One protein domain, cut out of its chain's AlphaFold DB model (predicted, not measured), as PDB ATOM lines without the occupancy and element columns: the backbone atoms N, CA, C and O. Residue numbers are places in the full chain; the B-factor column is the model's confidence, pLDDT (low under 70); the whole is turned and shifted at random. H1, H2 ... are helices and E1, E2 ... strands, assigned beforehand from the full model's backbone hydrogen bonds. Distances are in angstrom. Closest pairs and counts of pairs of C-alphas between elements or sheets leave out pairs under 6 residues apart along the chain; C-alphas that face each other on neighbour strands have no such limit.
ATOM      1  N   ARG A   6     -34.820   6.929   4.246       93.75
ATOM      2  CA  ARG A   6     -33.490   6.737   4.849       93.75
ATOM      3  C   ARG A   6     -33.578   6.241   6.286       93.75
ATOM      4  O   ARG A   6     -32.805   5.371   6.670       93.75
ATOM      5  N   GLU A   7     -34.491   6.793   7.079       94.94
ATOM      6  CA  GLU A   7     -34.707   6.368   8.466       94.94
ATOM      7  C   GLU A   7     -35.299   4.961   8.531       94.94
ATOM      8  O   GLU A   7     -34.917   4.180   9.404       94.94
ATOM      9  N   ASP A   8     -36.188   4.614   7.601       94.38
ATOM     10  CA  ASP A   8     -36.749   3.268   7.494       94.38
ATOM     11  C   ASP A   8     -35.676   2.246   7.113       94.38
ATOM     12  O   ASP A   8     -35.545   1.218   7.783       94.38
ATOM     13  N   PHE A   9     -34.830   2.565   6.128       95.81
ATOM     14  CA  PHE A   9     -33.673   1.741   5.778       95.81
ATOM     15  C   PHE A   9     -32.688   1.604   6.949       95.81
ATOM     16  O   PHE A   9     -32.306   0.494   7.314       95.81
ATOM     17  N   ALA A  10     -32.334   2.709   7.614       96.38
ATOM     18  CA  ALA A  10     -31.441   2.692   8.773       96.38
ATOM     19  C   ALA A  10     -32.020   1.893   9.950       96.38
ATOM     20  O   ALA A  10     -31.279   1.196  10.650       96.38
ATOM     21  N   THR A  11     -33.338   1.964  10.161       96.44
ATOM     22  CA  THR A  11     -34.038   1.160  11.168       96.44
ATOM     23  C   THR A  11     -33.934  -0.319  10.810       96.44
ATOM     24  O   THR A  11     -33.513  -1.104  11.656       96.44
ATOM     25  N   ALA A  12     -34.240  -0.695   9.564       96.19
ATOM     26  CA  ALA A  12     -34.160  -2.077   9.095       96.19
ATOM     27  C   ALA A  12     -32.746  -2.655   9.267       96.19
ATOM     28  O   ALA A  12     -32.578  -3.689   9.915       96.19
ATOM     29  N   VAL A  13     -31.716  -1.943   8.800       96.62
ATOM     30  CA  VAL A  13     -30.311  -2.356   8.954       96.62
ATOM     31  C   VAL A  13     -29.942  -2.520  10.431       96.62
ATOM     32  O   VAL A  13     -29.405  -3.553  10.823       96.62
ATOM     33  N   SER A  14     -30.300  -1.556  11.284       96.81
ATOM     34  CA  SER A  14     -29.989  -1.621  12.720       96.81
ATOM     35  C   SER A  14     -30.721  -2.770  13.425       96.81
ATOM     36  O   SER A  14     -30.168  -3.405  14.326       96.81
ATOM     37  N   THR A  15     -31.955  -3.081  13.018       96.44
ATOM     38  CA  THR A  15     -32.675  -4.257  13.526       96.44
ATOM     39  C   THR A  15     -32.024  -5.567  13.083       96.44
ATOM     40  O   THR A  15     -31.872  -6.463  13.910       96.44
ATOM     41  N   MET A  16     -31.567  -5.677  11.832       95.94
ATOM     42  CA  MET A  16     -30.834  -6.859  11.363       95.94
ATOM     43  C   MET A  16     -29.516  -7.040  12.126       95.94
ATOM     44  O   MET A  16     -29.227  -8.130  12.607       95.94
ATOM     45  N   GLU A  17     -28.730  -5.977  12.300       94.94
ATOM     46  CA  GLU A  17     -27.464  -6.039  13.039       94.94
ATOM     47  C   GLU A  17     -27.662  -6.425  14.508       94.94
ATOM     48  O   GLU A  17     -26.974  -7.310  15.013       94.94
ATOM     49  N   SER A  18     -28.602  -5.780  15.205       95.19
ATOM     50  CA  SER A  18     -28.847  -6.054  16.627       95.19
ATOM     51  C   SER A  18     -29.373  -7.474  16.868       95.19
ATOM     52  O   SER A  18     -28.925  -8.153  17.799       95.19
ATOM     53  N   THR A  19     -30.274  -7.964  16.013       93.94
ATOM     54  CA  THR A  19     -30.779  -9.347  16.081       93.94
ATOM     55  C   THR A  19     -29.683 -10.367  15.779       93.94
ATOM     56  O   THR A  19     -29.525 -11.332  16.528       93.94
ATOM     57  N   MET A  20     -28.858 -10.119  14.759       93.19
ATOM     58  CA  MET A  20     -27.685 -10.941  14.461       93.19
ATOM     59  C   MET A  20     -26.711 -10.965  15.634       93.19
ATOM     60  O   MET A  20     -26.368 -12.033  16.131       93.19
ATOM     61  N   TRP A  21     -26.309  -9.808  16.146       89.62
ATOM     62  CA  TRP A  21     -25.307  -9.744  17.204       89.62
ATOM     63  C   TRP A  21     -25.744 -10.444  18.495       89.62
ATOM     64  O   TRP A  21     -24.952 -11.155  19.114       89.62
ATOM     65  N   SER A  22     -27.015 -10.296  18.869       90.75
ATOM     66  CA  SER A  22     -27.575 -10.927  20.068       90.75
ATOM     67  C   SER A  22     -27.743 -12.444  19.941       90.75
ATOM     68  O   SER A  22     -27.521 -13.163  20.914       90.75
ATOM     69  N   SER A  23     -28.121 -12.943  18.761       91.38
ATOM     70  CA  SER A  23     -28.629 -14.318  18.611       91.38
ATOM     71  C   SER A  23     -27.719 -15.244  17.792       91.38
ATOM     72  O   SER A  23     -27.844 -16.469  17.873       91.38
ATOM     73  N   PHE A  24     -26.753 -14.707  17.039       91.25
ATOM     74  CA  PHE A  24     -25.901 -15.495  16.137       91.25
ATOM     75  C   PHE A  24     -24.943 -16.451  16.854       91.25
ATOM     76  O   PHE A  24     -24.561 -17.475  16.288       91.25
ATOM     77  N   LYS A  25     -24.583 -16.169  18.109       88.44
ATOM     78  CA  LYS A  25     -23.767 -17.068  18.945       88.44
ATOM     79  C   LYS A  25     -24.587 -17.850  19.978       88.44
ATOM     80  O   LYS A  25     -24.005 -18.506  20.833       88.44
ATOM     81  N   ALA A  26     -25.920 -17.790  19.908       89.69
ATOM     82  CA  ALA A  26     -26.780 -18.545  20.814       89.69
ATOM     83  C   ALA A  26     -26.580 -20.061  20.639       89.69
ATOM     84  O   ALA A  26     -26.477 -20.554  19.507       89.69
ATOM     85  N   GLU A  27     -26.546 -20.776  21.765       85.88
ATOM     86  CA  GLU A  27     -26.410 -22.234  21.838       85.88
ATOM     87  C   GLU A  27     -27.585 -22.940  21.135       85.88
ATOM     88  O   GLU A  27     -28.709 -22.442  21.128       85.88
ATOM     89  N   GLY A  28     -27.320 -24.076  20.482       86.31
ATOM     90  CA  GLY A  28     -28.332 -24.821  19.715       86.31
ATOM     91  C   GLY A  28     -28.700 -24.207  18.358       86.31
ATOM     92  O   GLY A  28     -29.519 -24.765  17.636       86.31
ATOM     93  N   ALA A  29     -28.076 -23.087  17.997       87.50
ATOM     94  CA  ALA A  29     -28.237 -22.405  16.722       87.50
ATOM     95  C   ALA A  29     -29.703 -22.127  16.287       87.50
ATOM     96  O   ALA A  29     -30.062 -22.435  15.148       87.50
ATOM     97  N   PRO A  30     -30.553 -21.511  17.140       92.62
ATOM     98  CA  PRO A  30     -31.945 -21.218  16.787       92.62
ATOM     99  C   PRO A  30     -32.071 -20.289  15.563       92.62
ATOM    100  O   PRO A  30     -31.182 -19.462  15.332       92.62
ATOM    101  N   PRO A  31     -33.170 -20.369  14.793       94.06
ATOM    102  CA  PRO A  31     -33.422 -19.440  13.693       94.06
ATOM    103  C   PRO A  31     -33.508 -17.998  14.209       94.06
ATOM    104  O   PRO A  31     -33.992 -17.754  15.317       94.06
ATOM    105  N   ILE A  32     -33.042 -17.042  13.406       95.31
ATOM    106  CA  ILE A  32     -33.041 -15.609  13.730       95.31
ATOM    107  C   ILE A  32     -34.078 -14.931  12.832       95.31
ATOM    108  O   ILE A  32     -33.743 -14.515  11.722       95.31
ATOM    109  N   PRO A  33     -35.350 -14.847  13.261       96.00
ATOM    110  CA  PRO A  33     -36.406 -14.324  12.413       96.00
ATOM    111  C   PRO A  33     -36.265 -12.813  12.227       96.00
ATOM    112  O   PRO A  33     -36.148 -12.051  13.187       96.00
ATOM    113  N   PHE A  34     -36.360 -12.378  10.980       96.69
ATOM    114  CA  PHE A  34     -36.437 -10.983  10.579       96.69
ATOM    115  C   PHE A  34     -37.624 -10.797   9.645       96.69
ATOM    116  O   PHE A  34     -37.784 -11.538   8.679       96.69
ATOM    117  N   ILE A  35     -38.479  -9.821   9.943       96.19
ATOM    118  CA  ILE A  35     -39.706  -9.579   9.184       96.19
ATOM    119  C   ILE A  35     -39.567  -8.257   8.447       96.19
ATOM    120  O   ILE A  35     -39.371  -7.214   9.067       96.19
ATOM    121  N   TYR A  36     -39.714  -8.296   7.125       95.50
ATOM    122  CA  TYR A  36     -39.689  -7.103   6.288       95.50
ATOM    123  C   TYR A  36     -40.568  -7.296   5.050       95.50
ATOM    124  O   TYR A  36     -40.583  -8.368   4.447       95.50
ATOM    125  N   GLY A  37     -41.351  -6.275   4.686       90.19
ATOM    126  CA  GLY A  37     -42.242  -6.335   3.518       90.19
ATOM    127  C   GLY A  37     -43.273  -7.475   3.562       90.19
ATOM    128  O   GLY A  37     -43.632  -8.018   2.521       90.19
ATOM    129  N   GLY A  38     -43.705  -7.890   4.759       93.12
ATOM    130  CA  GLY A  38     -44.655  -8.996   4.947       93.12
ATOM    131  C   GLY A  38     -44.065 -10.399   4.753       93.12
ATOM    132  O   GLY A  38     -44.813 -11.375   4.758       93.12
ATOM    133  N   ARG A  39     -42.744 -10.517   4.588       94.88
ATOM    134  CA  ARG A  39     -42.022 -11.793   4.525       94.88
ATOM    135  C   ARG A  39     -41.162 -11.972   5.767       94.88
ATOM    136  O   ARG A  39     -40.656 -10.993   6.314       94.88
ATOM    137  N   THR A  40     -40.991 -13.222   6.179       96.81
ATOM    138  CA  THR A  40     -40.097 -13.611   7.272       96.81
ATOM    139  C   THR A  40     -38.867 -14.282   6.682       96.81
ATOM    140  O   THR A  40     -39.000 -15.165   5.839       96.81
ATOM    141  N   PHE A  41     -37.695 -13.869   7.144       96.62
ATOM    142  CA  PHE A  41     -36.389 -14.382   6.749       96.62
ATOM    143  C   PHE A  41     -35.661 -14.910   7.982       96.62
ATOM    144  O   PHE A  41     -35.741 -14.301   9.049       96.62
ATOM    145  N   ASP A  42     -34.934 -16.010   7.847       96.50
ATOM    146  CA  ASP A  42     -34.007 -16.499   8.861       96.50
ATOM    147  C   ASP A  42     -32.604 -15.939   8.604       96.50
ATOM    148  O   ASP A  42     -31.857 -16.430   7.754       96.50
ATOM    149  N   LEU A  43     -32.206 -14.931   9.381       95.56
ATOM    150  CA  LEU A  43     -30.895 -14.300   9.241       95.56
ATOM    151  C   LEU A  43     -29.729 -15.226   9.622       95.56
ATOM    152  O   LEU A  43     -28.560 -14.899   9.401       95.56
ATOM    153  N   ARG A  44     -29.985 -16.408  10.182       93.94
ATOM    154  CA  ARG A  44     -28.901 -17.357  10.423       93.94
ATOM    155  C   ARG A  44     -28.379 -17.961   9.123       93.94
ATOM    156  O   ARG A  44     -27.171 -18.174   8.998       93.94
ATOM    157  N   LYS A  45     -29.259 -18.190   8.146       94.25
ATOM    158  CA  LYS A  45     -28.895 -18.761   6.846       94.25
ATOM    159  C   LYS A  45     -28.406 -17.671   5.903       94.25
ATOM    160  O   LYS A  45     -29.055 -16.646   5.727       94.25
ATOM    161  N   ARG A  46     -27.265 -17.918   5.259       92.56
ATOM    162  CA  ARG A  46     -26.619 -16.957   4.355       92.56
ATOM    163  C   ARG A  46     -27.509 -16.569   3.172       92.56
ATOM    164  O   ARG A  46     -27.605 -15.387   2.861       92.56
ATOM    165  N   ASP A  47     -28.193 -17.538   2.575       94.81
ATOM    166  CA  ASP A  47     -29.066 -17.296   1.421       94.81
ATOM    167  C   ASP A  47     -30.264 -16.413   1.806       94.81
ATOM    168  O   ASP A  47     -30.519 -15.392   1.170       94.81
ATOM    169  N   GLU A  48     -30.933 -16.734   2.920       95.94
ATOM    170  CA  GLU A  48     -32.068 -15.948   3.424       95.94
ATOM    171  C   GLU A  48     -31.639 -14.553   3.917       95.94
ATOM    172  O   GLU A  48     -32.389 -13.591   3.739       95.94
ATOM    173  N   ARG A  49     -30.416 -14.391   4.454       95.44
ATOM    174  CA  ARG A  49     -29.829 -13.060   4.710       95.44
ATOM    175  C   ARG A  49     -29.650 -12.257   3.434       95.44
ATOM    176  O   ARG A  49     -29.968 -11.071   3.430       95.44
ATOM    177  N   GLY A  50     -29.112 -12.877   2.386       96.06
ATOM    178  CA  GLY A  50     -28.921 -12.235   1.088       96.06
ATOM    179  C   GLY A  50     -30.251 -11.758   0.507       96.06
ATOM    180  O   GLY A  50     -30.356 -10.615   0.065       96.06
ATOM    181  N   ASP A  51     -31.291 -12.588   0.597       96.69
ATOM    182  CA  ASP A  51     -32.640 -12.218   0.175       96.69
ATOM    183  C   ASP A  51     -33.244 -11.095   1.024       96.69
ATOM    184  O   ASP A  51     -33.802 -10.147   0.467       96.69
ATOM    185  N   ALA A  52     -33.102 -11.149   2.351       96.56
ATOM    186  CA  ALA A  52     -33.554 -10.078   3.237       96.56
ATOM    187  C   ALA A  52     -32.861  -8.750   2.899       96.56
ATOM    188  O   ALA A  52     -33.524  -7.729   2.704       96.56
ATOM    189  N   ALA A  53     -31.533  -8.776   2.764       96.44
ATOM    190  CA  ALA A  53     -30.730  -7.614   2.413       96.44
ATOM    191  C   ALA A  53     -31.123  -7.041   1.047       96.44
ATOM    192  O   ALA A  53     -31.255  -5.824   0.909       96.44
ATOM    193  N   ARG A  54     -31.371  -7.907   0.058       96.44
ATOM    194  CA  ARG A  54     -31.865  -7.505  -1.261       96.44
ATOM    195  C   ARG A  54     -33.202  -6.786  -1.160       96.44
ATOM    196  O   ARG A  54     -33.314  -5.681  -1.665       96.44
ATOM    197  N   VAL A  55     -34.198  -7.357  -0.480       96.62
ATOM    198  CA  VAL A  55     -35.537  -6.742  -0.387       96.62
ATOM    199  C   VAL A  55     -35.485  -5.383   0.321       96.62
ATOM    200  O   VAL A  55     -36.131  -4.428  -0.120       96.62
ATOM    201  N   VAL A  56     -34.703  -5.276   1.396       96.44
ATOM    202  CA  VAL A  56     -34.501  -4.019   2.132       96.44
ATOM    203  C   VAL A  56     -33.791  -2.978   1.252       96.44
ATOM    204  O   VAL A  56     -34.233  -1.831   1.177       96.44
ATOM    205  N   THR A  57     -32.742  -3.378   0.526       96.06
ATOM    206  CA  THR A  57     -31.986  -2.485  -0.371       96.06
ATOM    207  C   THR A  57     -32.802  -2.068  -1.592       96.06
ATOM    208  O   THR A  57     -32.810  -0.893  -1.937       96.06
ATOM    209  N   ASP A  58     -33.538  -2.986  -2.220       95.50
ATOM    210  CA  ASP A  58     -34.393  -2.708  -3.379       95.50
ATOM    211  C   ASP A  58     -35.478  -1.681  -3.038       95.50
ATOM    212  O   ASP A  58     -35.812  -0.826  -3.859       95.50
ATOM    213  N   THR A  59     -36.024  -1.756  -1.821       95.31
ATOM    214  CA  THR A  59     -37.019  -0.795  -1.327       95.31
ATOM    215  C   THR A  59     -36.380   0.581  -1.154       95.31
ATOM    216  O   THR A  59     -36.878   1.560  -1.705       95.31
ATOM    217  N   TYR A  60     -35.214   0.640  -0.501       95.62
ATOM    218  CA  TYR A  60     -34.444   1.873  -0.339       95.62
ATOM    219  C   TYR A  60     -34.057   2.517  -1.677       95.62
ATOM    220  O   TYR A  60     -34.278   3.709  -1.867       95.62
ATOM    221  N   VAL A  61     -33.498   1.744  -2.612       94.94
ATOM    222  CA  VAL A  61     -33.050   2.243  -3.920       94.94
ATOM    223  C   VAL A  61     -34.229   2.755  -4.740       94.94
ATOM    224  O   VAL A  61     -34.108   3.804  -5.370       94.94
ATOM    225  N   ARG A  62     -35.375   2.062  -4.706       95.81
ATOM    226  CA  ARG A  62     -36.592   2.507  -5.394       95.81
ATOM    227  C   ARG A  62     -37.083   3.844  -4.846       95.81
ATOM    228  O   ARG A  62     -37.228   4.789  -5.614       95.81
ATOM    229  N   GLU A  63     -37.269   3.947  -3.533       95.25
ATOM    230  CA  GLU A  63     -37.750   5.177  -2.890       95.25
ATOM    231  C   GLU A  63     -36.751   6.336  -3.046       95.25
ATOM    232  O   GLU A  63     -37.133   7.492  -3.234       95.25
ATOM    233  N   HIS A  64     -35.453   6.032  -3.030       95.31
ATOM    234  CA  HIS A  64     -34.392   7.002  -3.279       95.31
ATOM    235  C   HIS A  64     -34.403   7.528  -4.723       95.31
ATOM    236  O   HIS A  64     -34.259   8.734  -4.942       95.31
ATOM    237  N   ALA A  65     -34.598   6.643  -5.705       94.94
ATOM    238  CA  ALA A  65     -34.731   7.025  -7.106       94.94
ATOM    239  C   ALA A  65     -35.975   7.899  -7.319       94.94
ATOM    240  O   ALA A  65     -35.860   8.986  -7.876       94.94
ATOM    241  N   GLU A  66     -37.125   7.496  -6.772       95.25
ATOM    242  CA  GLU A  66     -38.370   8.273  -6.834       95.25
ATOM    243  C   GLU A  66     -38.215   9.666  -6.207       95.25
ATOM    244  O   GLU A  66     -38.713  10.657  -6.745       95.25
ATOM    245  N   PHE A  67     -37.483   9.773  -5.094       95.12
ATOM    246  CA  PHE A  67     -37.180  11.055  -4.462       95.12
ATOM    247  C   PHE A  67     -36.367  11.981  -5.383       95.12
ATOM    248  O   PHE A  67     -36.711  13.158  -5.541       95.12
ATOM    249  N   ASN A  68     -35.308  11.458  -6.005       94.69
ATOM    250  CA  ASN A  68     -34.467  12.218  -6.929       94.69
ATOM    251  C   ASN A  68     -35.235  12.594  -8.211       94.69
ATOM    252  O   ASN A  68     -35.170  13.745  -8.653       94.69
ATOM    253  N   ASP A  69     -36.030  11.676  -8.757       94.38
ATOM    254  CA  ASP A  69     -36.869  11.910  -9.935       94.38
ATOM    255  C   ASP A  69     -37.944  12.968  -9.667       94.38
ATOM    256  O   ASP A  69     -38.184  13.847 -10.501       94.38
ATOM    257  N   ALA A  70     -38.556  12.957  -8.480       93.94
ATOM    258  CA  ALA A  70     -39.507  13.983  -8.067       93.94
ATOM    259  C   ALA A  70     -38.837  15.359  -7.927       93.94
ATOM    260  O   ALA A  70     -39.420  16.375  -8.318       93.94
ATOM    261  N   ALA A  71     -37.607  15.418  -7.403       93.38
ATOM    262  CA  ALA A  71     -36.839  16.660  -7.318       93.38
ATOM    263  C   ALA A  71     -36.509  17.218  -8.715       93.38
ATOM    264  O   ALA A  71     -36.724  18.407  -8.973       93.38
ATOM    265  N   MET A  72     -36.073  16.353  -9.634       93.06
ATOM    266  CA  MET A  72     -35.809  16.708 -11.031       93.06
ATOM    267  C   MET A  72     -37.075  17.153 -11.770       93.06
ATOM    268  O   MET A  72     -37.044  18.137 -12.513       93.06
ATOM    269  N   SER A  73     -38.201  16.475 -11.546       93.62
ATOM    270  CA  SER A  73     -39.486  16.811 -12.170       93.62
ATOM    271  C   SER A  73     -39.968  18.193 -11.729       93.62
ATOM    272  O   SER A  73     -40.256  19.037 -12.573       93.62
ATOM    273  N   ARG A  74     -39.914  18.492 -10.423       93.75
ATOM    274  CA  ARG A  74     -40.252  19.822  -9.879       93.75
ATOM    275  C   ARG A  74     -39.359  20.934 -10.427       93.75
ATOM    276  O   ARG A  74     -39.827  22.052 -10.629       93.75
ATOM    277  N   TYR A  75     -38.074  20.653 -10.641       93.62
ATOM    278  CA  TYR A  75     -37.158  21.611 -11.262       93.62
ATOM    279  C   TYR A  75     -37.574  21.929 -12.705       93.62
ATOM    280  O   TYR A  75     -37.651  23.100 -13.077       93.62
ATOM    281  N   ARG A  76     -37.907  20.899 -13.494       93.00
ATOM    282  CA  ARG A  76     -38.363  21.061 -14.885       93.00
ATOM    283  C   ARG A  76     -39.700  21.797 -14.974       93.00
ATOM    284  O   ARG A  76     -39.831  22.707 -15.784       93.00
ATOM    285  N   GLU A  77     -40.661  21.464 -14.113       94.19
ATOM    286  CA  GLU A  77     -41.982  22.114 -14.062       94.19
ATOM    287  C   GLU A  77     -41.902  23.614 -13.753       94.19
ATOM    288  O   GLU A  77     -42.700  24.398 -14.258       94.19
ATOM    289  N   ARG A  78     -40.911  24.038 -12.960       94.19
ATOM    290  CA  ARG A  78     -40.668  25.455 -12.640       94.19
ATOM    291  C   ARG A  78     -39.952  26.226 -13.755       94.19
ATOM    292  O   ARG A  78     -39.576  27.375 -13.538       94.19
ATOM    293  N   GLY A  79     -39.751  25.613 -14.923       93.19
ATOM    294  CA  GLY A  79     -39.043  26.226 -16.045       93.19
ATOM    295  C   GLY A  79     -37.531  26.295 -15.836       93.19
ATOM    296  O   GLY A  79     -36.891  27.212 -16.342       93.19
ATOM    297  N   GLY A  80     -36.956  25.364 -15.065       87.12
ATOM    298  CA  GLY A  80     -35.518  25.318 -14.811       87.12
ATOM    299  C   GLY A  80     -34.706  25.202 -16.104       87.12
ATOM    300  O   GLY A  80     -34.791  24.202 -16.815       87.12
ATOM    301  N   THR A  81     -33.907  26.228 -16.398       83.38
ATOM    302  CA  THR A  81     -32.936  26.256 -17.499       83.38
ATOM    303  C   THR A  81     -31.522  26.211 -16.918       83.38
ATOM    304  O   THR A  81     -31.129  27.145 -16.219       83.38
ATOM    305  N   GLY A  82     -30.755  25.154 -17.197       85.88
ATOM    306  CA  GLY A  82     -29.367  25.009 -16.739       85.88
ATOM    307  C   GLY A  82     -29.071  23.655 -16.093       85.88
ATOM    308  O   GLY A  82     -29.730  22.657 -16.391       85.88
ATOM    309  N   GLU A  83     -28.058  23.625 -15.225       81.62
ATOM    310  CA  GLU A  83     -27.732  22.447 -14.421       81.62
ATOM    311  C   GLU A  83     -28.872  22.181 -13.422       81.62
ATOM    312  O   GLU A  83     -29.321  23.080 -12.705       81.62
ATOM    313  N   GLY A  84     -29.399  20.954 -13.443       85.81
ATOM    314  CA  GLY A  84     -30.491  20.526 -12.570       85.81
ATOM    315  C   GLY A  84     -30.090  20.481 -11.090       85.81
ATOM    316  O   GLY A  84     -28.925  20.690 -10.749       85.81
ATOM    317  N   PRO A  85     -31.039  20.195 -10.181       90.75
ATOM    318  CA  PRO A  85     -30.722  20.011  -8.774       90.75
ATOM    319  C   PRO A  85     -29.700  18.885  -8.595       90.75
ATOM    320  O   PRO A  85     -29.738  17.872  -9.294       90.75
ATOM    321  N   ALA A  86     -28.794  19.064  -7.633       90.56
ATOM    322  CA  ALA A  86     -27.824  18.040  -7.282       90.56
ATOM    323  C   ALA A  86     -28.544  16.751  -6.859       90.56
ATOM    324  O   ALA A  86     -29.448  16.777  -6.019       90.56
ATOM    325  N   VAL A  87     -28.126  15.628  -7.440       89.31
ATOM    326  CA  VAL A  87     -28.656  14.308  -7.096       89.31
ATOM    327  C   VAL A  87     -28.203  13.965  -5.683       89.31
ATOM    328  O   VAL A  87     -27.018  14.076  -5.358       89.31
ATOM    329  N   VAL A  88     -29.138  13.547  -4.830       91.44
ATOM    330  CA  VAL A  88     -28.768  13.025  -3.516       91.44
ATOM    331  C   VAL A  88     -28.113  11.671  -3.740       91.44
ATOM    332  O   VAL A  88     -28.706  10.805  -4.373       91.44
ATOM    333  N   LEU A  89     -26.889  11.499  -3.242       91.25
ATOM    334  CA  LEU A  89     -26.173  10.230  -3.325       91.25
ATOM    335  C   LEU A  89     -26.758   9.206  -2.348       91.25
ATOM    336  O   LEU A  89     -27.290   9.557  -1.290       91.25
ATOM    337  N   THR A  90     -26.605   7.930  -2.689       90.31
ATOM    338  CA  THR A  90     -26.921   6.820  -1.790       90.31
ATOM    339  C   THR A  90     -26.034   6.848  -0.551       90.31
ATOM    340  O   THR A  90     -24.860   7.219  -0.613       90.31
ATOM    341  N   ASP A  91     -26.579   6.406   0.578       92.38
ATOM    342  CA  ASP A  91     -25.864   6.370   1.849       92.38
ATOM    343  C   ASP A  91     -24.881   5.189   1.896       92.38
ATOM    344  O   ASP A  91     -25.244   4.063   2.242       92.38
ATOM    345  N   ALA A  92     -23.627   5.454   1.523       92.19
ATOM    346  CA  ALA A  92     -22.579   4.438   1.447       92.19
ATOM    347  C   ALA A  92     -22.351   3.712   2.783       92.19
ATOM    348  O   ALA A  92     -22.147   2.501   2.785       92.19
ATOM    349  N   ALA A  93     -22.459   4.415   3.915       93.06
ATOM    350  CA  ALA A  93     -22.246   3.821   5.233       93.06
ATOM    351  C   ALA A  93     -23.348   2.811   5.591       93.06
ATOM    352  O   ALA A  93     -23.081   1.768   6.187       93.06
ATOM    353  N   LEU A  94     -24.600   3.082   5.208       93.94
ATOM    354  CA  LEU A  94     -25.691   2.122   5.411       93.94
ATOM    355  C   LEU A  94     -25.576   0.909   4.475       93.94
ATOM    356  O   LEU A  94     -25.886  -0.209   4.887       93.94
ATOM    357  N   LEU A  95     -25.094   1.110   3.243       93.62
ATOM    358  CA  LEU A  95     -24.828   0.016   2.299       93.62
ATOM    359  C   LEU A  95     -23.664  -0.881   2.756       93.62
ATOM    360  O   LEU A  95     -23.693  -2.097   2.586       93.62
ATOM    361  N   GLU A  96     -22.648  -0.306   3.384       93.69
ATOM    362  CA  GLU A  96     -21.563  -1.077   3.985       93.69
ATOM    363  C   GLU A  96     -22.063  -1.920   5.167       93.69
ATOM    364  O   GLU A  96     -21.776  -3.113   5.272       93.69
ATOM    365  N   ARG A  97     -22.898  -1.331   6.027       94.56
ATOM    366  CA  ARG A  97     -23.524  -2.038   7.151       94.56
ATOM    367  C   ARG A  97     -24.381  -3.221   6.705       94.56
ATOM    368  O   ARG A  97     -24.275  -4.301   7.284       94.56
ATOM    369  N   ILE A  98     -25.182  -3.071   5.647       94.94
ATOM    370  CA  ILE A  98     -25.970  -4.199   5.125       94.94
ATOM    371  C   ILE A  98     -25.070  -5.290   4.521       94.94
ATOM    372  O   ILE A  98     -25.349  -6.476   4.700       94.94
ATOM    373  N   ALA A  99     -23.949  -4.923   3.890       93.94
ATOM    374  CA  ALA A  99     -22.962  -5.887   3.404       93.94
ATOM    375  C   ALA A  99     -22.320  -6.681   4.555       93.94
ATOM    376  O   ALA A  99     -22.188  -7.905   4.466       93.94
ATOM    377  N   ASN A 100     -22.014  -6.016   5.673       93.38
ATOM    378  CA  ASN A 100     -21.517  -6.677   6.882       93.38
ATOM    379  C   ASN A 100     -22.523  -7.686   7.449       93.38
ATOM    380  O   ASN A 100     -22.123  -8.747   7.926       93.38
ATOM    381  N   VAL A 101     -23.827  -7.399   7.371       94.06
ATOM    382  CA  VAL A 101     -24.872  -8.353   7.773       94.06
ATOM    383  C   VAL A 101     -24.881  -9.586   6.866       94.06
ATOM    384  O   VAL A 101     -24.983 -10.706   7.365       94.06
ATOM    385  N   ILE A 102     -24.738  -9.422   5.547       94.69
ATOM    386  CA  ILE A 102     -24.684 -10.555   4.604       94.69
ATOM    387  C   ILE A 102     -23.515 -11.488   4.957       94.69
ATOM    388  O   ILE A 102     -23.713 -12.700   5.086       94.69
ATOM    389  N   LEU A 103     -22.334 -10.905   5.181       92.62
ATOM    390  CA  LEU A 103     -21.065 -11.596   5.446       92.62
ATOM    391  C   LEU A 103     -20.805 -11.868   6.935       92.62
ATOM    392  O   LEU A 103     -19.666 -12.110   7.341       92.62
ATOM    393  N   TYR A 104     -21.836 -11.790   7.775       92.62
ATOM    394  CA  TYR A 104     -21.657 -11.819   9.223       92.62
ATOM    395  C   TYR A 104     -21.024 -13.118   9.730       92.62
ATOM    396  O   TYR A 104     -20.243 -13.095  10.674       92.62
ATOM    397  N   ASP A 105     -21.331 -14.248   9.098       88.44
ATOM    398  CA  ASP A 105     -20.736 -15.553   9.394       88.44
ATOM    399  C   ASP A 105     -19.219 -15.555   9.230       88.44
ATOM    400  O   ASP A 105     -18.498 -16.107  10.060       88.44
ATOM    401  N   GLU A 106     -18.731 -14.888   8.193       87.69
ATOM    402  CA  GLU A 106     -17.307 -14.745   7.966       87.69
ATOM    403  C   GLU A 106     -16.716 -13.715   8.938       87.69
ATOM    404  O   GLU A 106     -15.738 -13.994   9.630       87.69
ATOM    405  N   ILE A 107     -17.308 -12.530   9.040       89.50
ATOM    406  CA  ILE A 107     -16.784 -11.420   9.853       89.50
ATOM    407  C   ILE A 107     -16.750 -11.774  11.353       89.50
ATOM    408  O   ILE A 107     -15.833 -11.354  12.065       89.50
ATOM    409  N   ALA A 108     -17.721 -12.553  11.837       86.88
ATOM    410  CA  ALA A 108     -17.838 -12.948  13.240       86.88
ATOM    411  C   ALA A 108     -16.991 -14.174  13.625       86.88
ATOM    412  O   ALA A 108     -16.888 -14.470  14.822       86.88
ATOM    413  N   ASP A 109     -16.395 -14.882  12.659       85.88
ATOM    414  CA  ASP A 109     -15.483 -15.995  12.928       85.88
ATOM    415  C   ASP A 109     -14.191 -15.480  13.571       85.88
ATOM    416  O   ASP A 109     -13.359 -14.855  12.921       85.88
TER     417      ASP A 109
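Overview. This is residues 6 to 109 of the 219 residues of an uncharacterized protein of Paenibacillus odorifer (UniProt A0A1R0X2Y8). One long helix, H2, makes the long axis of the model; H1 and H3 pack side by side on its first half as a three-helix bundle, and the rest of H2 runs on past them, with the unnamed stretch 78 to 91 folding back toward H3. A small strand hairpin, E1 and E2, packs on the early part of H2 and beside H1, and the tiny H4 follows H3. The printed part has 104 residues with four named helices and two named strands, in the order H1 E1 E2 H2 H3 H4; the two-stranded sheet is antiparallel and the class is mostly helix. The whole is loose, with a radius of gyration of the C-alphas of 17.6 A, and is a rod in outline, spanning 63 by 27 by 19 A.

Along the chain. Find C-alpha 6 at (-33.490, 6.737, 4.849); from there H1, residues 6 to 23, runs 25.6 A. Next look for E1 at residues 33 to 36 and E2 at residues 39 to 42. At C-alpha 46, (-26.619, -16.957, 4.355), H2 begins, and it covers 45.8 A to residue 77. H3, residues 92 to 102, is 15.5 A long, and H4, residues 104 to 107, ends at C-alpha 107, (-16.784, -11.420, 9.853).

Arrangement. H1, H2 and H3 form an up-and-down bundle, each running against the one before it in the chain. H1 touches H2 with residues 6 to 12 alone, opposite ways at a shallow tilt of 12 degrees; the closest C-alphas, of Phe 9 and Tyr 60, are 6.2 A apart. H1 touches H3 the same way, at a shallow tilt of 32 degrees, only just short of steep; the closest C-alphas are those of Val 13 and Ile 98, at 6.1 A. H2 and H3 form a helical hairpin at a shallow tilt of 20 degrees; H2 touches H3 with residues 46 to 53 alone, and the closest C-alphas, of Arg 49 and Ile 102, are 5.7 A apart. E1 and E2 form an antiparallel hairpin: look for N 34 and O 41 at 2.8 A, and N 36 and O 39 at 3.0 A. The closest C-alphas of E2 and H2, of Phe 41 and Glu 48, are 5.7 A apart; those of H1 and E1, of Met 16 and Phe 34, 7.0 A. H4 is close but not clearly touching H3, with Asn 100 and Ile 107 the closest C-alphas at 7.3 A. In H1, H2 and H3 every O i to N i+4 pair is within hydrogen-bond range; H4 is too short for one.

Size, cuts and confidence. The C-alphas farthest apart, of Gly 28 and Thr 81, are 63.4 A from each other. The printed part has no cut, and the link from H2 to H3, 14 residues, is long. The mean pLDDT of the printed part is 93.2, and no printed residue is under 70.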